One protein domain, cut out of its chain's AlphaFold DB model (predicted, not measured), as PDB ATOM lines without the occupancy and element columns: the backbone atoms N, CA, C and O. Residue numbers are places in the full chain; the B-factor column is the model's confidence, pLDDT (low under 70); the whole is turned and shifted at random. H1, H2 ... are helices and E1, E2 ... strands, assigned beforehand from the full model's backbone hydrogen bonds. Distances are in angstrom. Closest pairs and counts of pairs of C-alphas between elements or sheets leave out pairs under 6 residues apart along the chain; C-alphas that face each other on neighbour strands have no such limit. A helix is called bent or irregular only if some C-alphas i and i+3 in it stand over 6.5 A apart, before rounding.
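AT A GLANCE: This is residues 82 to 238 of the 256 residues of the protein "Fungal specific transcription factor protein" of Rutstroemia sp. NJR-2017a BVV2 (UniProt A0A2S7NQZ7). Two small three-stranded sheets make two lobes joined near the middle, where E2 comes to E4. In the first lobe H2 and H3 cover opposite faces of the sheet E1 E2 E3; in the second, H6 covers one face of the sheet E4 E5 E6, and H7 folds back to the seam between the lobes. The 157 printed residues hold seven named helices and six named strands, in the order E1 E2 H1 H2 E3 H3 H4 E4 E5 H5 H6 E6 H7, with both sheets antiparallel and the class mixed. The whole is compact, with a radius of gyration of the C-alphas of 15.0 A, and spans 38 by 33 by 33 A.

HOW THE PARTS SIT: Start with the hairpin of E1, residues 92 to 96, and E2, residues 103 to 110, where N 94 and O 106 are 2.9 A apart. E3, residues 148 to 150, is E2's other antiparallel neighbour, with N 105 and O 148 at 2.9 A. With H2, residues 132 to 143, on one face at a height of 9.0 A over the sheet and H3, residues 153 to 162, on the opposite face at 10.9 A, this sheet makes three layers, helices on both faces. The closest C-alphas are Cys 96 and Cys 139 for E1 and H2, 5.6 A, and Val 103 and Tyr 153 for E2 and H3, 6.2 A. H4, residues 167 to 170, only grazes this sheet. E2 bends by 64 degrees at residue 107; past it, C-alpha 109 is 7.2 A from C-alpha 174 of E4, residues 172 to 176, the closest pair of these strands. E4 forms a hairpin with E5, residues 183 to 188, with N 174 and O 186 at 2.9 A; E6, residues 220 to 222, is E5's other antiparallel neighbour, with N 185 and O 220 at 2.8 A. H6, residues 207 to 216, is on this sheet at a height of 8.1 A, making two layers, helix on one face; its C-alpha 211 is 4.8 A from C-alpha 176, the closest pair with E4. H5, residues 199 to 202, touches H6, closest at C-alphas 200 and 213, 5.2 A. H1, residues 112 to 117, only just touches H6, with 3 pairs of C-alphas within 8 A, the closest Val 113 and Ile 207 at 6.4 A. H7, residues 231 to 236, only just touches H2, with 3 such pairs, made by residues 140 to 143 of H2 alone; the closest C-alphas are Cys 143 and Leu 234, 5.9 A. In H1, H2, H6 and H7 every O i to N i+4 pair is within hydrogen-bond range, in H3 4 of 6; H4 and H5 are too short for such a pair.

IN THESE COORDINATES: Find C-alpha 92 at (50.846, 21.900, 0.905), where E1 begins; E2 measures 16.3 A, as does H2, which ends at C-alpha 143, (50.030, 28.575, 14.296). H3, 13.7 A, is only just irregular: C-alphas 157 and 160 are 6.8 A apart. E5 measures 16.2 A and H6 14.2 A; H7 ends at C-alpha 236, (47.894, 30.516, 23.508).

THE WHOLE: The C-alphas farthest apart, Ser 162 and His 180, are 42.7 A apart. The printed part has no cut, and its one long link is H1 to H2, residues 118 to 131. Mean pLDDT of the printed part is 89.2; residues 88 to 90, 160, 196 and 237 to 238 are under 70.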
ATOM      1  N   ARG A  82      57.676  16.557   8.601       91.56
ATOM      2  CA  ARG A  82      57.017  17.857   8.817       91.56
ATOM      3  C   ARG A  82      56.401  18.420   7.540       91.56
ATOM      4  O   ARG A  82      55.306  18.969   7.594       91.56
ATOM      5  N   PHE A  83      57.123  18.346   6.428       93.19
ATOM      6  CA  PHE A  83      56.670  18.832   5.127       93.19
ATOM      7  C   PHE A  83      57.334  18.005   4.034       93.19
ATOM      8  O   PHE A  83      58.557  17.873   4.028       93.19
ATOM      9  N   ASP A  84      56.531  17.479   3.117       90.31
ATOM     10  CA  ASP A  84      57.005  16.783   1.928       90.31
ATOM     11  C   ASP A  84      56.371  17.427   0.683       90.31
ATOM     12  O   ASP A  84      55.148  17.353   0.509       90.31
ATOM     13  N   PRO A  85      57.165  18.086  -0.181       86.94
ATOM     14  CA  PRO A  85      56.647  18.681  -1.407       86.94
ATOM     15  C   PRO A  85      56.195  17.637  -2.448       86.94
ATOM     16  O   PRO A  85      55.453  17.997  -3.361       86.94
ATOM     17  N   GLY A  86      56.621  16.374  -2.330       81.00
ATOM     18  CA  GLY A  86      56.247  15.257  -3.200       81.00
ATOM     19  C   GLY A  86      54.937  14.563  -2.810       81.00
ATOM     20  O   GLY A  86      54.225  14.082  -3.690       81.00
ATOM     21  N   GLU A  87      54.558  14.568  -1.525       72.75
ATOM     22  CA  GLU A  87      53.260  14.029  -1.067       72.75
ATOM     23  C   GLU A  87      52.073  14.965  -1.355       72.75
ATOM     24  O   GLU A  87      50.908  14.559  -1.282       72.75
ATOM     25  N   ALA A  88      52.339  16.230  -1.685       62.44
ATOM     26  CA  ALA A  88      51.317  17.242  -1.913       62.44
ATOM     27  C   ALA A  88      50.559  16.998  -3.235       62.44
ATOM     28  O   ALA A  88      50.811  17.647  -4.246       62.44
ATOM     29  N   LEU A  89      49.565  16.100  -3.230       59.03
ATOM     30  CA  LEU A  89      48.761  15.803  -4.425       59.03
ATOM     31  C   LEU A  89      47.969  17.020  -4.945       59.03
ATOM     32  O   LEU A  89      47.639  17.064  -6.127       59.03
ATOM     33  N   TYR A  90      47.667  18.006  -4.088       61.53
ATOM     34  CA  TYR A  90      46.904  19.209  -4.468       61.53
ATOM     35  C   TYR A  90      47.265  20.476  -3.681       61.53
ATOM     36  O   TYR A  90      47.107  21.583  -4.197       61.53
ATOM     37  N   GLN A  91      47.688  20.344  -2.422       74.00
ATOM     38  CA  GLN A  91      47.922  21.451  -1.494       74.00
ATOM     39  C   GLN A  91      49.064  21.087  -0.548       74.00
ATOM     40  O   GLN A  91      49.222  19.921  -0.194       74.00
ATOM     41  N   ASN A  92      49.822  22.092  -0.111       88.94
ATOM     42  CA  ASN A  92      50.846  21.900   0.905       88.94
ATOM     43  C   ASN A  92      50.197  21.586   2.260       88.94
ATOM     44  O   ASN A  92      49.195  22.199   2.649       88.94
ATOM     45  N   GLU A  93      50.819  20.667   2.987       90.94
ATOM     46  CA  GLU A  93      50.500  20.335   4.368       90.94
ATOM     47  C   GLU A  93      51.781  20.404   5.189       90.94
ATOM     48  O   GLU A  93      52.776  19.769   4.847       90.94
ATOM     49  N   VAL A  94      51.758  21.188   6.262       94.25
ATOM     50  CA  VAL A  94      52.877  21.295   7.199       94.25
ATOM     51  C   VAL A  94      52.405  20.850   8.573       94.25
ATOM     52  O   VAL A  94      51.325  21.239   9.028       94.25
ATOM     53  N   ARG A  95      53.225  20.032   9.225       93.62
ATOM     54  CA  ARG A  95      52.927  19.366  10.494       93.62
ATOM     55  C   ARG A  95      53.985  19.698  11.538       93.62
ATOM     56  O   ARG A  95      55.157  19.862  11.209       93.62
ATOM     57  N   CYS A  96      53.589  19.771  12.799       94.62
ATOM     58  CA  CYS A  96      54.531  19.819  13.913       94.62
ATOM     59  C   CYS A  96      53.966  19.100  15.142       94.62
ATOM     60  O   CYS A  96      52.747  18.935  15.272       94.62
ATOM     61  N   TRP A  97      54.850  18.713  16.059       93.38
ATOM     62  CA  TRP A  97      54.503  17.906  17.230       93.38
ATOM     63  C   TRP A  97      54.867  18.634  18.521       93.38
ATOM     64  O   TRP A  97      56.020  18.547  18.948       93.38
ATOM     65  N   PRO A  98      53.914  19.341  19.149       92.56
ATOM     66  CA  PRO A  98      54.202  20.060  20.377       92.56
ATOM     67  C   PRO A  98      54.460  19.084  21.535       92.56
ATOM     68  O   PRO A  98      53.855  18.012  21.609       92.56
ATOM     69  N   SER A  99      55.316  19.475  22.478       91.81
ATOM     70  CA  SER A  99      55.719  18.679  23.650       91.81
ATOM     71  C   SER A  99      54.549  18.280  24.555       91.81
ATOM     72  O   SER A  99      54.572  17.227  25.187       91.81
ATOM     73  N   VAL A 100      53.476  19.079  24.566       89.62
ATOM     74  CA  VAL A 100      52.228  18.785  25.294       89.62
ATOM     75  C   VAL A 100      51.410  17.639  24.679       89.62
ATOM     76  O   VAL A 100      50.428  17.198  25.275       89.62
ATOM     77  N   GLY A 101      51.798  17.155  23.497       89.94
ATOM     78  CA  GLY A 101      51.131  16.086  22.766       89.94
ATOM     79  C   GLY A 101      50.157  16.567  21.685       89.94
ATOM     80  O   GLY A 101      49.815  17.747  21.561       89.94
ATOM     81  N   GLY A 102      49.696  15.604  20.888       90.06
ATOM     82  CA  GLY A 102      48.906  15.850  19.682       90.06
ATOM     83  C   GLY A 102      49.764  16.261  18.486       90.06
ATOM     84  O   GLY A 102      50.962  15.982  18.431       90.06
ATOM     85  N   VAL A 103      49.131  16.897  17.503       91.88
ATOM     86  CA  VAL A 103      49.789  17.414  16.296       91.88
ATOM     87  C   VAL A 103      49.138  18.731  15.891       91.88
ATOM     88  O   VAL A 103      47.924  18.889  16.010       91.88
ATOM     89  N   ILE A 104      49.928  19.685  15.405       92.75
ATOM     90  CA  ILE A 104      49.400  20.885  14.753       92.75
ATOM     91  C   ILE A 104      49.593  20.723  13.255       92.75
ATOM     92  O   ILE A 104      50.690  20.418  12.792       92.75
ATOM     93  N   VAL A 105      48.514  20.926  12.504       92.19
ATOM     94  CA  VAL A 105      48.498  20.773  11.052       92.19
ATOM     95  C   VAL A 105      48.002  22.066  10.425       92.19
ATOM     96  O   VAL A 105      46.898  22.527  10.725       92.19
ATOM     97  N   ALA A 106      48.815  22.642   9.542       92.56
ATOM     98  CA  ALA A 106      48.379  23.655   8.593       92.56
ATOM     99  C   ALA A 106      48.194  22.965   7.240       92.56
ATOM    100  O   ALA A 106      49.161  22.508   6.630       92.56
ATOM    101  N   SER A 107      46.950  22.855   6.784       87.44
ATOM    102  CA  SER A 107      46.615  22.213   5.515       87.44
ATOM    103  C   SER A 107      45.707  23.103   4.685       87.44
ATOM    104  O   SER A 107      44.977  23.951   5.201       87.44
ATOM    105  N   ARG A 108      45.744  22.889   3.368       78.00
ATOM    106  CA  ARG A 108      44.891  23.536   2.359       78.00
ATOM    107  C   ARG A 108      45.095  25.035   2.140       78.00
ATOM    108  O   ARG A 108      44.819  25.518   1.044       78.00
ATOM    109  N   SER A 109      45.589  25.767   3.132       72.75
ATOM    110  CA  SER A 109      45.859  27.205   3.057       72.75
ATOM    111  C   SER A 109      47.338  27.552   2.927       72.75
ATOM    112  O   SER A 109      47.620  28.731   2.778       72.75
ATOM    113  N   VAL A 110      48.255  26.574   2.943       90.19
ATOM    114  CA  VAL A 110      49.703  26.834   3.004       90.19
ATOM    115  C   VAL A 110      50.279  27.189   1.630       90.19
ATOM    116  O   VAL A 110      50.452  26.338   0.749       90.19
ATOM    117  N   HIS A 111      50.620  28.461   1.443       90.44
ATOM    118  CA  HIS A 111      51.225  28.979   0.212       90.44
ATOM    119  C   HIS A 111      52.759  29.029   0.292       90.44
ATOM    120  O   HIS A 111      53.321  29.098   1.385       90.44
ATOM    121  N   PRO A 112      53.475  29.088  -0.850       91.88
ATOM    122  CA  PRO A 112      54.939  29.217  -0.856       91.88
ATOM    123  C   PRO A 112      55.473  30.406  -0.040       91.88
ATOM    124  O   PRO A 112      56.566  30.334   0.525       91.88
ATOM    125  N   VAL A 113      54.697  31.491   0.038       94.62
ATOM    126  CA  VAL A 113      55.026  32.664   0.857       94.62
ATOM    127  C   VAL A 113      55.023  32.348   2.354       94.62
ATOM    128  O   VAL A 113      55.902  32.808   3.076       94.62
ATOM    129  N   GLU A 114      54.086  31.520   2.811       95.12
ATOM    130  CA  GLU A 114      53.988  31.099   4.208       95.12
ATOM    131  C   GLU A 114      55.092  30.113   4.560       95.12
ATOM    132  O   GLU A 114      55.729  30.303   5.586       95.12
ATOM    133  N   LEU A 115      55.390  29.144   3.683       94.81
ATOM    134  CA  LEU A 115      56.532  28.233   3.855       94.81
ATOM    135  C   LEU A 115      57.838  29.008   4.058       94.81
ATOM    136  O   LEU A 115      58.590  28.725   4.986       94.81
ATOM    137  N   THR A 116      58.060  30.039   3.237       95.12
ATOM    138  CA  THR A 116      59.230  30.920   3.360       95.12
ATOM    139  C   THR A 116      59.211  31.686   4.686       95.12
ATOM    140  O   THR A 116      60.238  31.774   5.353       95.12
ATOM    141  N   TYR A 117      58.048  32.207   5.090       95.19
ATOM    142  CA  TYR A 117      57.877  32.939   6.346       95.19
ATOM    143  C   TYR A 117      58.165  32.076   7.586       95.19
ATOM    144  O   TYR A 117      58.804  32.551   8.522       95.19
ATOM    145  N   ILE A 118      57.758  30.802   7.583       95.31
ATOM    146  CA  ILE A 118      58.026  29.864   8.688       95.31
ATOM    147  C   ILE A 118      59.372  29.127   8.559       95.31
ATOM    148  O   ILE A 118      59.679  28.271   9.389       95.31
ATOM    149  N   GLY A 119      60.176  29.443   7.538       94.75
ATOM    150  CA  GLY A 119      61.509  28.870   7.338       94.75
ATOM    151  C   GLY A 119      61.528  27.402   6.899       94.75
ATOM    152  O   GLY A 119      62.493  26.701   7.191       94.75
ATOM    153  N   VAL A 120      60.479  26.924   6.224       94.94
ATOM    154  CA  VAL A 120      60.419  25.570   5.646       94.94
ATOM    155  C   VAL A 120      60.969  25.593   4.222       94.94
ATOM    156  O   VAL A 120      60.564  26.426   3.406       94.94
ATOM    157  N   ASP A 121      61.871  24.659   3.902       93.31
ATOM    158  CA  ASP A 121      62.341  24.497   2.527       93.31
ATOM    159  C   ASP A 121      61.218  23.914   1.667       93.31
ATOM    160  O   ASP A 121      60.758  22.798   1.878       93.31
ATOM    161  N   ARG A 122      60.778  24.683   0.678       90.94
ATOM    162  CA  ARG A 122      59.665  24.327  -0.204       90.94
ATOM    163  C   ARG A 122      60.006  23.269  -1.259       90.94
ATOM    164  O   ARG A 122      59.092  22.810  -1.935       90.94
ATOM    165  N   LEU A 123      61.288  22.967  -1.482       90.94
ATOM    166  CA  LEU A 123      61.736  22.080  -2.567       90.94
ATOM    167  C   LEU A 123      62.233  20.718  -2.083       90.94
ATOM    168  O   LEU A 123      62.421  19.825  -2.903       90.94
ATOM    169  N   HIS A 124      62.427  20.548  -0.777       90.62
ATOM    170  CA  HIS A 124      62.949  19.315  -0.197       90.62
ATOM    171  C   HIS A 124      62.067  18.827   0.949       90.62
ATOM    172  O   HIS A 124      61.316  19.595   1.551       90.62
ATOM    173  N   VAL A 125      62.180  17.540   1.268       90.62
ATOM    174  CA  VAL A 125      61.539  16.963   2.450       90.62
ATOM    175  C   VAL A 125      62.143  17.591   3.705       90.62
ATOM    176  O   VAL A 125      63.362  17.662   3.861       90.62
ATOM    177  N   ASN A 126      61.284  18.049   4.612       92.25
ATOM    178  CA  ASN A 126      61.675  18.589   5.907       92.25
ATOM    179  C   ASN A 126      61.253  17.603   6.996       92.25
ATOM    180  O   ASN A 126      60.064  17.313   7.163       92.25
ATOM    181  N   ALA A 127      62.224  17.134   7.771       92.44
ATOM    182  CA  ALA A 127      61.971  16.340   8.963       92.44
ATOM    183  C   ALA A 127      61.627  17.234  10.167       92.44
ATOM    184  O   ALA A 127      61.993  18.414  10.223       92.44
ATOM    185  N   ARG A 128      60.936  16.662  11.153       92.25
ATOM    186  CA  ARG A 128      60.741  17.290  12.464       92.25
ATOM    187  C   ARG A 128      62.060  17.430  13.227       92.25
ATOM    188  O   ARG A 128      63.035  16.725  12.969       92.25
ATOM    189  N   SER A 129      62.061  18.294  14.236       91.94
ATOM    190  CA  SER A 129      63.118  18.332  15.242       91.94
ATOM    191  C   SER A 129      62.853  17.289  16.336       91.94
ATOM    192  O   SER A 129      61.718  17.086  16.774       91.94
ATOM    193  N   TRP A 130      63.925  16.656  16.819       90.56
ATOM    194  CA  TRP A 130      63.909  15.830  18.036       90.56
ATOM    195  C   TRP A 130      64.076  16.655  19.313       90.56
ATOM    196  O   TRP A 130      63.771  16.189  20.405       90.56
ATOM    197  N   ASN A 131      64.572  17.886  19.188       94.69
ATOM    198  CA  ASN A 131      64.626  18.822  20.298       94.69
ATOM    199  C   ASN A 131      63.244  19.458  20.470       94.69
ATOM    200  O   ASN A 131      62.831  20.250  19.619       94.69
ATOM    201  N   GLU A 132      62.574  19.116  21.569       92.88
ATOM    202  CA  GLU A 132      61.223  19.575  21.915       92.88
ATOM    203  C   GLU A 132      61.110  21.099  21.939       92.88
ATOM    204  O   GLU A 132      60.183  21.646  21.365       92.88
ATOM    205  N   THR A 133      62.089  21.815  22.502       94.69
ATOM    206  CA  THR A 133      62.053  23.287  22.548       94.69
ATOM    207  C   THR A 133      62.100  23.905  21.151       94.69
ATOM    208  O   THR A 133      61.425  24.897  20.876       94.69
ATOM    209  N   VAL A 134      62.900  23.323  20.251       95.12
ATOM    210  CA  VAL A 134      62.984  23.773  18.853       95.12
ATOM    211  C   VAL A 134      61.704  23.419  18.092       95.12
ATOM    212  O   VAL A 134      61.235  24.217  17.281       95.12
ATOM    213  N   GLU A 135      61.127  22.248  18.358       94.56
ATOM    214  CA  GLU A 135      59.869  21.806  17.750       94.56
ATOM    215  C   GLU A 135      58.685  22.664  18.211       94.56
ATOM    216  O   GLU A 135      57.923  23.142  17.377       94.56
ATOM    217  N   ASP A 136      58.584  22.962  19.505       93.81
ATOM    218  CA  ASP A 136      57.557  23.839  20.078       93.81
ATOM    219  C   ASP A 136      57.650  25.256  19.507       93.81
ATOM    220  O   ASP A 136      56.639  25.868  19.149       93.81
ATOM    221  N   ALA A 137      58.872  25.774  19.348       94.19
ATOM    222  CA  ALA A 137      59.099  27.058  18.695       94.19
ATOM    223  C   ALA A 137      58.623  27.052  17.238       94.19
ATOM    224  O   ALA A 137      58.001  28.019  16.789       94.19
ATOM    225  N   PHE A 138      58.869  25.961  16.510       95.50
ATOM    226  CA  PHE A 138      58.342  25.784  15.162       95.50
ATOM    227  C   PHE A 138      56.811  25.682  15.159       95.50
ATOM    228  O   PHE A 138      56.160  26.320  14.332       95.50
ATOM    229  N   CYS A 139      56.218  24.972  16.116       94.38
ATOM    230  CA  CYS A 139      54.771  24.887  16.266       94.38
ATOM    231  C   CYS A 139      54.108  26.249  16.472       94.38
ATOM    232  O   CYS A 139      53.075  26.522  15.861       94.38
ATOM    233  N   MET A 140      54.731  27.144  17.246       92.56
ATOM    234  CA  MET A 140      54.259  28.527  17.359       92.56
ATOM    235  C   MET A 140      54.277  29.259  16.010       92.56
ATOM    236  O   MET A 140      53.348  30.009  15.713       92.56
ATOM    237  N   GLN A 141      55.298  29.043  15.169       94.38
ATOM    238  CA  GLN A 141      55.321  29.623  13.818       94.38
ATOM    239  C   GLN A 141      54.244  29.011  12.921       94.38
ATOM    240  O   GLN A 141      53.613  29.726  12.147       94.38
ATOM    241  N   LEU A 142      53.982  27.710  13.051       94.75
ATOM    242  CA  LEU A 142      52.942  27.036  12.285       94.75
ATOM    243  C   LEU A 142      51.542  27.584  12.619       94.75
ATOM    244  O   LEU A 142      50.737  27.816  11.716       94.75
ATOM    245  N   CYS A 143      51.268  27.897  13.891       92.44
ATOM    246  CA  CYS A 143      50.030  28.575  14.296       92.44
ATOM    247  C   CYS A 143      49.858  29.948  13.623       92.44
ATOM    248  O   CYS A 143      48.738  30.330  13.283       92.44
ATOM    249  N   LYS A 144      50.953  30.676  13.358       92.88
ATOM    250  CA  LYS A 144      50.898  31.976  12.665       92.88
ATOM    251  C   LYS A 144      50.437  31.878  11.211       92.88
ATOM    252  O   LYS A 144      50.026  32.892  10.658       92.88
ATOM    253  N   ILE A 145      50.464  30.701  10.594       93.69
ATOM    254  CA  ILE A 145      49.934  30.490   9.236       93.69
ATOM    255  C   ILE A 145      48.621  29.693   9.241       93.69
ATOM    256  O   ILE A 145      48.222  29.118   8.232       93.69
ATOM    257  N   GLY A 146      47.937  29.658  10.391       91.56
ATOM    258  CA  GLY A 146      46.635  29.009  10.545       91.56
ATOM    259  C   GLY A 146      46.717  27.525  10.902       91.56
ATOM    260  O   GLY A 146      45.730  26.812  10.735       91.56
ATOM    261  N   GLY A 147      47.870  27.049  11.387       92.69
ATOM    262  CA  GLY A 147      48.003  25.700  11.929       92.69
ATOM    263  C   GLY A 147      47.017  25.446  13.068       92.69
ATOM    264  O   GLY A 147      46.866  26.272  13.969       92.69
ATOM    265  N   LYS A 148      46.345  24.292  13.027       89.94
ATOM    266  CA  LYS A 148      45.334  23.894  14.014       89.94
ATOM    267  C   LYS A 148      45.753  22.648  14.760       89.94
ATOM    268  O   LYS A 148      46.324  21.744  14.160       89.94
ATOM    269  N   TRP A 149      45.426  22.592  16.044       90.62
ATOM    270  CA  TRP A 149      45.714  21.441  16.890       90.62
ATOM    271  C   TRP A 149      44.698  20.306  16.700       90.62
ATOM    272  O   TRP A 149      43.486  20.538  16.615       90.62
ATOM    273  N   TRP A 150      45.215  19.080  16.699       88.75
ATOM    274  CA  TRP A 150      44.491  17.816  16.609       88.75
ATOM    275  C   TRP A 150      45.018  16.844  17.663       88.75
ATOM    276  O   TRP A 150      46.205  16.865  18.000       88.75
ATOM    277  N   ASN A 151      44.155  15.942  18.144       87.75
ATOM    278  CA  ASN A 151      44.546  14.965  19.167       87.75
ATOM    279  C   ASN A 151      45.637  14.005  18.670       87.75
ATOM    280  O   ASN A 151      46.450  13.517  19.450       87.75
ATOM    281  N   SER A 152      45.632  13.708  17.371       87.31
ATOM    282  CA  SER A 152      46.629  12.889  16.689       87.31
ATOM    283  C   SER A 152      46.570  13.143  15.182       87.31
ATOM    284  O   SER A 152      45.606  13.724  14.675       87.31
ATOM    285  N   TYR A 153      47.580  12.677  14.446       86.19
ATOM    286  CA  TYR A 153      47.548  12.739  12.983       86.19
ATOM    287  C   TYR A 153      46.408  11.892  12.395       86.19
ATOM    288  O   TYR A 153      45.747  12.307  11.447       86.19
ATOM    289  N   ASP A 154      46.103  10.749  13.009       85.81
ATOM    290  CA  ASP A 154      44.965   9.916  12.613       85.81
ATOM    291  C   ASP A 154      43.617  10.639  12.824       85.81
ATOM    292  O   ASP A 154      42.755  10.566  11.949       85.81
ATOM    293  N   ASP A 155      43.450  11.415  13.906       86.88
ATOM    294  CA  ASP A 155      42.261  12.261  14.120       86.88
ATOM    295  C   ASP A 155      42.119  13.326  13.023       86.88
ATOM    296  O   ASP A 155      41.028  13.516  12.493       86.88
ATOM    297  N   PHE A 156      43.218  13.957  12.599       86.62
ATOM    298  CA  PHE A 156      43.210  14.876  11.457       86.62
ATOM    299  C   PHE A 156      42.781  14.183  10.151       86.62
ATOM    300  O   PHE A 156      41.864  14.646   9.467       86.62
ATOM    301  N   VAL A 157      43.389  13.036   9.824       83.81
ATOM    302  CA  VAL A 157      43.100  12.290   8.586       83.81
ATOM    303  C   VAL A 157      41.658  11.763   8.562       83.81
ATOM    304  O   VAL A 157      41.008  11.763   7.508       83.81
ATOM    305  N   ARG A 158      41.138  11.316   9.712       81.31
ATOM    306  CA  ARG A 158      39.761  10.814   9.852       81.31
ATOM    307  C   ARG A 158      38.732  11.919  10.030       81.31
ATOM    308  O   ARG A 158      37.578  11.701   9.667       81.31
ATOM    309  N   GLY A 159      39.117  13.083  10.548       76.94
ATOM    310  CA  GLY A 159      38.212  14.171  10.911       76.94
ATOM    311  C   GLY A 159      37.270  14.568   9.779       76.94
ATOM    312  O   GLY A 159      36.084  14.733  10.013       76.94
ATOM    313  N   GLY A 160      37.765  14.634   8.539       65.25
ATOM    314  CA  GLY A 160      36.946  14.961   7.363       65.25
ATOM    315  C   GLY A 160      36.285  13.770   6.656       65.25
ATOM    316  O   GLY A 160      35.580  13.977   5.673       65.25
ATOM    317  N   LYS A 161      36.546  12.533   7.097       73.94
ATOM    318  CA  LYS A 161      36.073  11.295   6.444       73.94
ATOM    319  C   LYS A 161      35.112  10.481   7.306       73.94
ATOM    320  O   LYS A 161      34.322   9.711   6.772       73.94
ATOM    321  N   SER A 162      35.227  10.584   8.627       74.19
ATOM    322  CA  SER A 162      34.605   9.651   9.572       74.19
ATOM    323  C   SER A 162      33.807  10.332  10.681       74.19
ATOM    324  O   SER A 162      33.110   9.640  11.418       74.19
ATOM    325  N   ARG A 163      33.886  11.661  10.815       83.25
ATOM    326  CA  ARG A 163      33.068  12.436  11.755       83.25
ATOM    327  C   ARG A 163      32.738  13.815  11.193       83.25
ATOM    328  O   ARG A 163      33.325  14.241  10.206       83.25
ATOM    329  N   MET A 164      31.804  14.508  11.837       78.56
ATOM    330  CA  MET A 164      31.633  15.937  11.603       78.56
ATOM    331  C   MET A 164      32.852  16.680  12.168       78.56
ATOM    332  O   MET A 164      33.345  16.356  13.259       78.56
ATOM    333  N   LEU A 165      33.354  17.649  11.407       84.50
ATOM    334  CA  LEU A 165      34.391  18.560  11.874       84.50
ATOM    335  C   LEU A 165      33.773  19.620  12.782       84.50
ATOM    336  O   LEU A 165      32.645  20.063  12.570       84.50
ATOM    337  N   TRP A 166      34.529  20.045  13.782       84.50
ATOM    338  CA  TRP A 166      34.126  21.155  14.636       84.50
ATOM    339  C   TRP A 166      34.192  22.488  13.879       84.50
ATOM    340  O   TRP A 166      34.992  22.611  12.948       84.50
ATOM    341  N   PRO A 167      33.423  23.520  14.274       87.25
ATOM    342  CA  PRO A 167      33.502  24.834  13.634       87.25
ATOM    343  C   PRO A 167      34.928  25.411  13.592       87.25
ATOM    344  O   PRO A 167      35.353  25.931  12.561       87.25
ATOM    345  N   ASP A 168      35.706  25.241  14.668       84.62
ATOM    346  CA  ASP A 168      37.110  25.668  14.739       84.62
ATOM    347  C   ASP A 168      38.039  24.817  13.862       84.62
ATOM    348  O   ASP A 168      39.072  25.299  13.408       84.62
ATOM    349  N   GLU A 169      37.693  23.565  13.566       87.69
ATOM    350  CA  GLU A 169      38.424  22.733  12.601       87.69
ATOM    351  C   GLU A 169      38.085  23.105  11.153       87.69
ATOM    352  O   GLU A 169      38.972  23.085  10.297       87.69
ATOM    353  N   MET A 170      36.838  23.499  10.882       87.81
ATOM    354  CA  MET A 170      36.364  23.848   9.540       87.81
ATOM    355  C   MET A 170      36.811  25.227   9.064       87.81
ATOM    356  O   MET A 170      37.060  25.375   7.866       87.81
ATOM    357  N   GLU A 171      36.927  26.207   9.967       89.69
ATOM    358  CA  GLU A 171      37.205  27.593   9.578       89.69
ATOM    359  C   GLU A 171      38.479  27.734   8.736       89.69
ATOM    360  O   GLU A 171      39.445  26.991   8.882       89.69
ATOM    361  N   VAL A 172      38.511  28.698   7.831       90.94
ATOM    362  CA  VAL A 172      39.687  28.973   7.005       90.94
ATOM    363  C   VAL A 172      40.175  30.362   7.353       90.94
ATOM    364  O   VAL A 172      39.419  31.328   7.258       90.94
ATOM    365  N   LEU A 173      41.437  30.450   7.763       92.94
ATOM    366  CA  LEU A 173      42.089  31.700   8.119       92.94
ATOM    367  C   LEU A 173      43.220  31.967   7.131       92.94
ATOM    368  O   LEU A 173      44.117  31.140   6.975       92.94
ATOM    369  N   PHE A 174      43.189  33.131   6.490       94.50
ATOM    370  CA  PHE A 174      44.346  33.669   5.785       94.50
ATOM    371  C   PHE A 174      44.960  34.759   6.649       94.50
ATOM    372  O   PHE A 174      44.294  35.740   6.990       94.50
ATOM    373  N   LEU A 175      46.222  34.551   7.018       95.38
ATOM    374  CA  LEU A 175      46.937  35.391   7.968       95.38
ATOM    375  C   LEU A 175      48.076  36.143   7.283       95.38
ATOM    376  O   LEU A 175      48.708  35.629   6.356       95.38
ATOM    377  N   GLY A 176      48.330  37.361   7.750       96.00
ATOM    378  CA  GLY A 176      49.444  38.198   7.314       96.00
ATOM    379  C   GLY A 176      50.067  38.906   8.507       96.00
ATOM    380  O   GLY A 176      49.357  39.520   9.299       96.00
ATOM    381  N   TRP A 177      51.387  38.808   8.631       95.75
ATOM    382  CA  TRP A 177      52.152  39.349   9.752       95.75
ATOM    383  C   TRP A 177      53.132  40.398   9.233       95.75
ATOM    384  O   TRP A 177      54.189  40.013   8.730       95.75
ATOM    385  N   PRO A 178      52.785  41.692   9.294       95.19
ATOM    386  CA  PRO A 178      53.679  42.746   8.836       95.19
ATOM    387  C   PRO A 178      54.866  42.915   9.795       95.19
ATOM    388  O   PRO A 178      54.735  42.750  11.011       95.19
ATOM    389  N   GLU A 179      56.020  43.316   9.264       91.69
ATOM    390  CA  GLU A 179      57.262  43.551  10.020       91.69
ATOM    391  C   GLU A 179      57.101  44.571  11.159       91.69
ATOM    392  O   GLU A 179      57.789  44.493  12.177       91.69
ATOM    393  N   HIS A 180      56.179  45.524  11.010       90.06
ATOM    394  CA  HIS A 180      55.918  46.567  12.007       90.06
ATOM    395  C   HIS A 180      55.015  46.113  13.167       90.06
ATOM    396  O   HIS A 180      54.782  46.894  14.088       90.06
ATOM    397  N   GLY A 181      54.547  44.861  13.152       91.75
ATOM    398  CA  GLY A 181      53.706  44.280  14.194       91.75
ATOM    399  C   GLY A 181      52.210  44.286  13.872       91.75
ATOM    400  O   GLY A 181      51.740  44.949  12.948       91.75
ATOM    401  N   GLY A 182      51.459  43.514  14.656       93.94
ATOM    402  CA  GLY A 182      50.047  43.222  14.414       93.94
ATOM    403  C   GLY A 182      49.823  42.033  13.482       93.94
ATOM    404  O   GLY A 182      50.752  41.308  13.122       93.94
ATOM    405  N   VAL A 183      48.560  41.800  13.136       96.31
ATOM    406  CA  VAL A 183      48.135  40.684  12.286       96.31
ATOM    407  C   VAL A 183      46.905  41.060  11.467       96.31
ATOM    408  O   VAL A 183      45.942  41.627  11.985       96.31
ATOM    409  N   TRP A 184      46.941  40.716  10.183       97.25
ATOM    410  CA  TRP A 184      45.791  40.730   9.286       97.25
ATOM    411  C   TRP A 184      45.119  39.363   9.278       97.25
ATOM    412  O   TRP A 184      45.797  38.342   9.138       97.25
ATOM    413  N   VAL A 185      43.793  39.348   9.394       95.56
ATOM    414  CA  VAL A 185      42.990  38.127   9.477       95.56
ATOM    415  C   VAL A 185      41.824  38.204   8.503       95.56
ATOM    416  O   VAL A 185      40.924  39.027   8.652       95.56
ATOM    417  N   LEU A 186      41.817  37.313   7.514       95.12
ATOM    418  CA  LEU A 186      40.650  37.059   6.673       95.12
ATOM    419  C   LEU A 186      40.081  35.685   7.032       95.12
ATOM    420  O   LEU A 186      40.762  34.671   6.861       95.12
ATOM    421  N   ARG A 187      38.843  35.658   7.535       93.50
ATOM    422  CA  ARG A 187      38.176  34.448   8.034       93.50
ATOM    423  C   ARG A 187      37.029  34.014   7.127       93.50
ATOM    424  O   ARG A 187      36.231  34.831   6.682       93.50
ATOM    425  N   PHE A 188      36.909  32.704   6.955       92.75
ATOM    426  CA  PHE A 188      35.758  32.028   6.364       92.75
ATOM    427  C   PHE A 188      35.329  30.870   7.266       92.75
ATOM    428  O   PHE A 188      36.175  30.245   7.901       92.75
ATOM    429  N   ASP A 189      34.041  30.528   7.294       90.38
ATOM    430  CA  ASP A 189      33.564  29.436   8.156       90.38
ATOM    431  C   ASP A 189      33.999  28.051   7.663       90.38
ATOM    432  O   ASP A 189      34.155  27.133   8.461       90.38
ATOM    433  N   ASN A 190      34.204  27.883   6.354       89.25
ATOM    434  CA  ASN A 190      34.759  26.665   5.767       89.25
ATOM    435  C   ASN A 190      35.215  26.873   4.314       89.25
ATOM    436  O   ASN A 190      34.900  27.874   3.672       89.25
ATOM    437  N   TRP A 191      35.908  25.879   3.758       85.94
ATOM    438  CA  TRP A 191      36.391  25.904   2.372       85.94
ATOM    439  C   TRP A 191      35.298  25.990   1.292       85.94
ATOM    440  O   TRP A 191      35.613  26.393   0.176       85.94
ATOM    441  N   LYS A 192      34.028  25.656   1.579       85.62
ATOM    442  CA  LYS A 192      32.934  25.745   0.588       85.62
ATOM    443  C   LYS A 192      32.526  27.190   0.303       85.62
ATOM    444  O   LYS A 192      32.023  27.467  -0.781       85.62
ATOM    445  N   VAL A 193      32.740  28.097   1.259       87.50
ATOM    446  CA  VAL A 193      32.402  29.525   1.119       87.50
ATOM    447  C   VAL A 193      33.599  30.381   0.703       87.50
ATOM    448  O   VAL A 193      33.443  31.575   0.451       87.50
ATOM    449  N   VAL A 194      34.792  29.787   0.598       84.69
ATOM    450  CA  VAL A 194      35.980  30.482   0.099       84.69
ATOM    451  C   VAL A 194      35.771  30.821  -1.379       84.69
ATOM    452  O   VAL A 194      35.776  29.955  -2.254       84.69
ATOM    453  N   GLY A 195      35.544  32.105  -1.654       76.94
ATOM    454  CA  GLY A 195      35.262  32.606  -2.996       76.94
ATOM    455  C   GLY A 195      36.460  32.510  -3.946       76.94
ATOM    456  O   GLY A 195      37.618  32.441  -3.540       76.94
ATOM    457  N   ARG A 196      36.194  32.596  -5.256       69.88
ATOM    458  CA  ARG A 196      37.226  32.525  -6.315       69.88
ATOM    459  C   ARG A 196      38.143  33.758  -6.399       69.88
ATOM    460  O   ARG A 196      39.007  33.815  -7.266       69.88
ATOM    461  N   HIS A 197      37.980  34.744  -5.516       83.38
ATOM    462  CA  HIS A 197      38.668  36.040  -5.581       83.38
ATOM    463  C   HIS A 197      39.891  36.150  -4.656       83.38
ATOM    464  O   HIS A 197      40.322  37.251  -4.339       83.38
ATOM    465  N   LEU A 198      40.502  35.024  -4.268       90.31
ATOM    466  CA  LEU A 198      41.736  35.003  -3.465       90.31
ATOM    467  C   LEU A 198      43.030  35.116  -4.288       90.31
ATOM    468  O   LEU A 198      44.127  34.999  -3.743       90.31
ATOM    469  N   GLY A 199      42.918  35.379  -5.592       90.81
ATOM    470  CA  GLY A 199      44.059  35.569  -6.489       90.81
ATOM    471  C   GLY A 199      45.142  36.510  -5.937       90.81
ATOM    472  O   GLY A 199      46.313  36.138  -6.004       90.81
ATOM    473  N   PRO A 200      44.806  37.675  -5.342       95.00
ATOM    474  CA  PRO A 200      45.805  38.552  -4.732       95.00
ATOM    475  C   PRO A 200      46.652  37.867  -3.646       95.00
ATOM    476  O   PRO A 200      47.868  38.030  -3.636       95.00
ATOM    477  N   ILE A 201      46.035  37.054  -2.781       94.06
ATOM    478  CA  ILE A 201      46.730  36.321  -1.708       94.06
ATOM    479  C   ILE A 201      47.670  35.268  -2.300       94.06
ATOM    480  O   ILE A 201      48.808  35.133  -1.852       94.06
ATOM    481  N   TRP A 202      47.215  34.537  -3.320       90.50
ATOM    482  CA  TRP A 202      47.996  33.468  -3.954       90.50
ATOM    483  C   TRP A 202      49.186  33.984  -4.765       90.50
ATOM    484  O   TRP A 202      50.177  33.275  -4.911       90.50
ATOM    485  N   ASN A 203      49.101  35.215  -5.275       93.12
ATOM    486  CA  ASN A 203      50.169  35.855  -6.045       93.12
ATOM    487  C   ASN A 203      51.130  36.690  -5.180       93.12
ATOM    488  O   ASN A 203      52.058  37.307  -5.708       93.12
ATOM    489  N   ALA A 204      50.932  36.736  -3.861       95.56
ATOM    490  CA  ALA A 204      51.837  37.438  -2.965       95.56
ATOM    491  C   ALA A 204      53.223  36.769  -2.941       95.56
ATOM    492  O   ALA A 204      53.352  35.576  -2.676       95.56
ATOM    493  N   LEU A 205      54.273  37.559  -3.183       94.56
ATOM    494  CA  LEU A 205      55.657  37.067  -3.244       94.56
ATOM    495  C   LEU A 205      56.368  37.046  -1.883       94.56
ATOM    496  O   LEU A 205      57.385  36.378  -1.730       94.56
ATOM    497  N   ASN A 206      55.864  37.805  -0.911       95.25
ATOM    498  CA  ASN A 206      56.383  37.891   0.453       95.25
ATOM    499  C   ASN A 206      55.246  38.248   1.426       95.25
ATOM    500  O   ASN A 206      54.132  38.569   0.991       95.25
ATOM    501  N   ILE A 207      55.521  38.174   2.733       95.19
ATOM    502  CA  ILE A 207      54.503  38.391   3.769       95.19
ATOM    503  C   ILE A 207      53.894  39.798   3.697       95.19
ATOM    504  O   ILE A 207      52.694  39.950   3.898       95.19
ATOM    505  N   GLU A 208      54.659  40.806   3.271       95.81
ATOM    506  CA  GLU A 208      54.149  42.173   3.127       95.81
ATOM    507  C   GLU A 208      53.184  42.331   1.959       95.81
ATOM    508  O   GLU A 208      52.112  42.922   2.092       95.81
ATOM    509  N   LYS A 209      53.500  41.733   0.806       97.12
ATOM    510  CA  LYS A 209      52.552  41.671  -0.315       97.12
ATOM    511  C   LYS A 209      51.306  40.870   0.049       97.12
ATOM    512  O   LYS A 209      50.228  41.199  -0.440       97.12
ATOM    513  N   ARG A 210      51.432  39.867   0.924       96.81
ATOM    514  CA  ARG A 210      50.283  39.122   1.451       96.81
ATOM    515  C   ARG A 210      49.421  40.001   2.357       96.81
ATOM    516  O   ARG A 210      48.207  39.970   2.203       96.81
ATOM    517  N   CYS A 211      50.020  40.814   3.229       97.50
ATOM    518  CA  CYS A 211      49.289  41.772   4.065       97.50
ATOM    519  C   CYS A 211      48.493  42.773   3.215       97.50
ATOM    520  O   CYS A 211      47.299  42.938   3.439       97.50
ATOM    521  N   ILE A 212      49.109  43.342   2.172       97.12
ATOM    522  CA  ILE A 212      48.413  44.233   1.224       97.12
ATOM    523  C   ILE A 212      47.243  43.506   0.543       97.12
ATOM    524  O   ILE A 212      46.150  44.050   0.420       97.12
ATOM    525  N   ALA A 213      47.448  42.260   0.106       97.00
ATOM    526  CA  ALA A 213      46.388  41.469  -0.513       97.00
ATOM    527  C   ALA A 213      45.224  41.180   0.449       97.00
ATOM    528  O   ALA A 213      44.069  41.192   0.026       97.00
ATOM    529  N   LEU A 214      45.517  40.924   1.725       97.00
ATOM    530  CA  LEU A 214      44.513  40.715   2.767       97.00
ATOM    531  C   LEU A 214      43.704  41.990   3.016       97.00
ATOM    532  O   LEU A 214      42.476  41.938   2.998       97.00
ATOM    533  N   GLU A 215      44.377  43.129   3.160       97.00
ATOM    534  CA  GLU A 215      43.737  44.440   3.301       97.00
ATOM    535  C   GLU A 215      42.786  44.730   2.126       97.00
ATOM    536  O   GLU A 215      41.619  45.066   2.333       97.00
ATOM    537  N   MET A 216      43.235  44.499   0.886       96.31
ATOM    538  CA  MET A 216      42.410  44.673  -0.321       96.31
ATOM    539  C   MET A 216      41.144  43.804  -0.337       96.31
ATOM    540  O   MET A 216      40.166  44.158  -0.994       96.31
ATOM    541  N   LEU A 217      41.169  42.658   0.346       95.56
ATOM    542  CA  LEU A 217      40.057  41.709   0.418       95.56
ATOM    543  C   LEU A 217      39.166  41.925   1.648       95.56
ATOM    544  O   LEU A 217      38.267  41.121   1.889       95.56
ATOM    545  N   GLY A 218      39.387  43.008   2.400       95.50
ATOM    546  CA  GLY A 218      38.589  43.345   3.576       95.50
ATOM    547  C   GLY A 218      38.931  42.508   4.806       95.50
ATOM    548  O   GLY A 218      38.057  42.278   5.638       95.50
ATOM    549  N   ALA A 219      40.173  42.027   4.916       96.25
ATOM    550  CA  ALA A 219      40.662  41.417   6.147       96.25
ATOM    551  C   ALA A 219      40.613  42.411   7.318       96.25
ATOM    552  O   ALA A 219      40.747  43.621   7.138       96.25
ATOM    553  N   GLU A 220      40.478  41.891   8.532       95.88
ATOM    554  CA  GLU A 220      40.524  42.686   9.756       95.88
ATOM    555  C   GLU A 220      41.969  42.801  10.253       95.88
ATOM    556  O   GLU A 220      42.706  41.813  10.265       95.88
ATOM    557  N   PHE A 221      42.377  43.995  10.689       96.44
ATOM    558  CA  PHE A 221      43.681  44.215  11.317       96.44
ATOM    559  C   PHE A 221      43.555  44.264  12.837       96.44
ATOM    560  O   PHE A 221      42.682  44.940  13.381       96.44
ATOM    561  N   SER A 222      44.459  43.578  13.533       95.56
ATOM    562  CA  SER A 222      44.633  43.672  14.983       95.56
ATOM    563  C   SER A 222      46.061  44.109  15.295       95.56
ATOM    564  O   SER A 222      47.007  43.423  14.915       95.56
ATOM    565  N   GLU A 223      46.226  45.224  16.011       93.81
ATOM    566  CA  GLU A 223      47.549  45.760  16.380       93.81
ATOM    567  C   GLU A 223      48.309  44.815  17.323       93.81
ATOM    568  O   GLU A 223      49.524  44.659  17.214       93.81
ATOM    569  N   LYS A 224      47.580  44.121  18.206       90.50
ATOM    570  CA  LYS A 224      48.111  43.045  19.046       90.50
ATOM    571  C   LYS A 224      47.406  41.739  18.730       90.50
ATOM    572  O   LYS A 224      46.179  41.649  18.792       90.50
ATOM    573  N   ALA A 225      48.182  40.710  18.409       87.38
ATOM    574  CA  ALA A 225      47.639  39.405  18.050       87.38
ATOM    575  C   ALA A 225      46.892  38.740  19.216       87.38
ATOM    576  O   ALA A 225      45.926  38.010  18.994       87.38
ATOM    577  N   GLU A 226      47.293  39.037  20.453       85.12
ATOM    578  CA  GLU A 226      46.680  38.527  21.681       85.12
ATOM    579  C   GLU A 226      45.292  39.126  21.954       85.12
ATOM    580  O   GLU A 226      44.513  38.555  22.713       85.12
ATOM    581  N   GLU A 227      44.966  40.264  21.339       85.88
ATOM    582  CA  GLU A 227      43.652  40.906  21.464       85.88
ATOM    583  C   GLU A 227      42.653  40.369  20.422       85.88
ATOM    584  O   GLU A 227      41.437  40.508  20.584       85.88
ATOM    585  N   SER A 228      43.141  39.699  19.371       86.31
ATOM    586  CA  SER A 228      42.288  39.083  18.358       86.31
ATOM    587  C   SER A 228      41.641  37.808  18.892       86.31
ATOM    588  O   SER A 228      42.314  36.835  19.233       86.31
ATOM    589  N   LYS A 229      40.305  37.766  18.873       86.12
ATOM    590  CA  LYS A 229      39.520  36.592  19.292       86.12
ATOM    591  C   LYS A 229      39.820  35.334  18.470       86.12
ATOM    592  O   LYS A 229      39.576  34.237  18.957       86.12
ATOM    593  N   LEU A 230      40.318  35.494  17.244       85.12
ATOM    594  CA  LEU A 230      40.640  34.389  16.337       85.12
ATOM    595  C   LEU A 230      42.084  33.914  16.514       85.12
ATOM    596  O   LEU A 230      42.351  32.716  16.489       85.12
ATOM    597  N   ILE A 231      43.014  34.848  16.729       87.62
ATOM    598  CA  ILE A 231      44.449  34.543  16.774       87.62
ATOM    599  C   ILE A 231      44.915  34.180  18.176       87.62
ATOM    600  O   ILE A 231      45.678  33.227  18.327       87.62
ATOM    601  N   ALA A 232      44.428  34.864  19.212       85.94
ATOM    602  CA  ALA A 232      44.841  34.595  20.585       85.94
ATOM    603  C   ALA A 232      44.637  33.122  20.989       85.94
ATOM    604  O   ALA A 232      45.561  32.542  21.559       85.94
ATOM    605  N   PRO A 233      43.516  32.448  20.645       83.94
ATOM    606  CA  PRO A 233      43.387  31.019  20.901       83.94
ATOM    607  C   PRO A 233      44.428  30.185  20.148       83.94
ATOM    608  O   PRO A 233      44.941  29.227  20.712       83.94
ATOM    609  N   LEU A 234      44.770  30.511  18.900       82.00
ATOM    610  CA  LEU A 234      45.769  29.747  18.139       82.00
ATOM    611  C   LEU A 234      47.177  29.868  18.727       82.00
ATOM    612  O   LEU A 234      47.928  28.897  18.706       82.00
ATOM    613  N   LEU A 235      47.521  31.037  19.269       83.19
ATOM    614  CA  LEU A 235      48.836  31.280  19.864       83.19
ATOM    615  C   LEU A 235      48.952  30.756  21.300       83.19
ATOM    616  O   LEU A 235      50.028  30.320  21.698       83.19
ATOM    617  N   ASN A 236      47.859  30.793  22.069       75.94
ATOM    618  CA  ASN A 236      47.894  30.516  23.508       75.94
ATOM    619  C   ASN A 236      47.418  29.103  23.890       75.94
ATOM    620  O   ASN A 236      47.701  28.663  24.999       75.94
ATOM    621  N   SER A 237      46.682  28.387  23.028       61.25
ATOM    622  CA  SER A 237      46.044  27.104  23.395       61.25
ATOM    623  C   SER A 237      46.833  25.861  22.967       61.25
ATOM    624  O   SER A 237      46.313  24.990  22.269       61.25
ATOM    625  N   PHE A 238      48.077  25.729  23.427       64.19
ATOM    626  CA  PHE A 238      48.753  24.429  23.371       64.19
ATOM    627  C   PHE A 238      48.019  23.422  24.271       64.19
ATOM    628  O   PHE A 238      47.981  23.584  25.485       64.19
TER     629      PHE A 238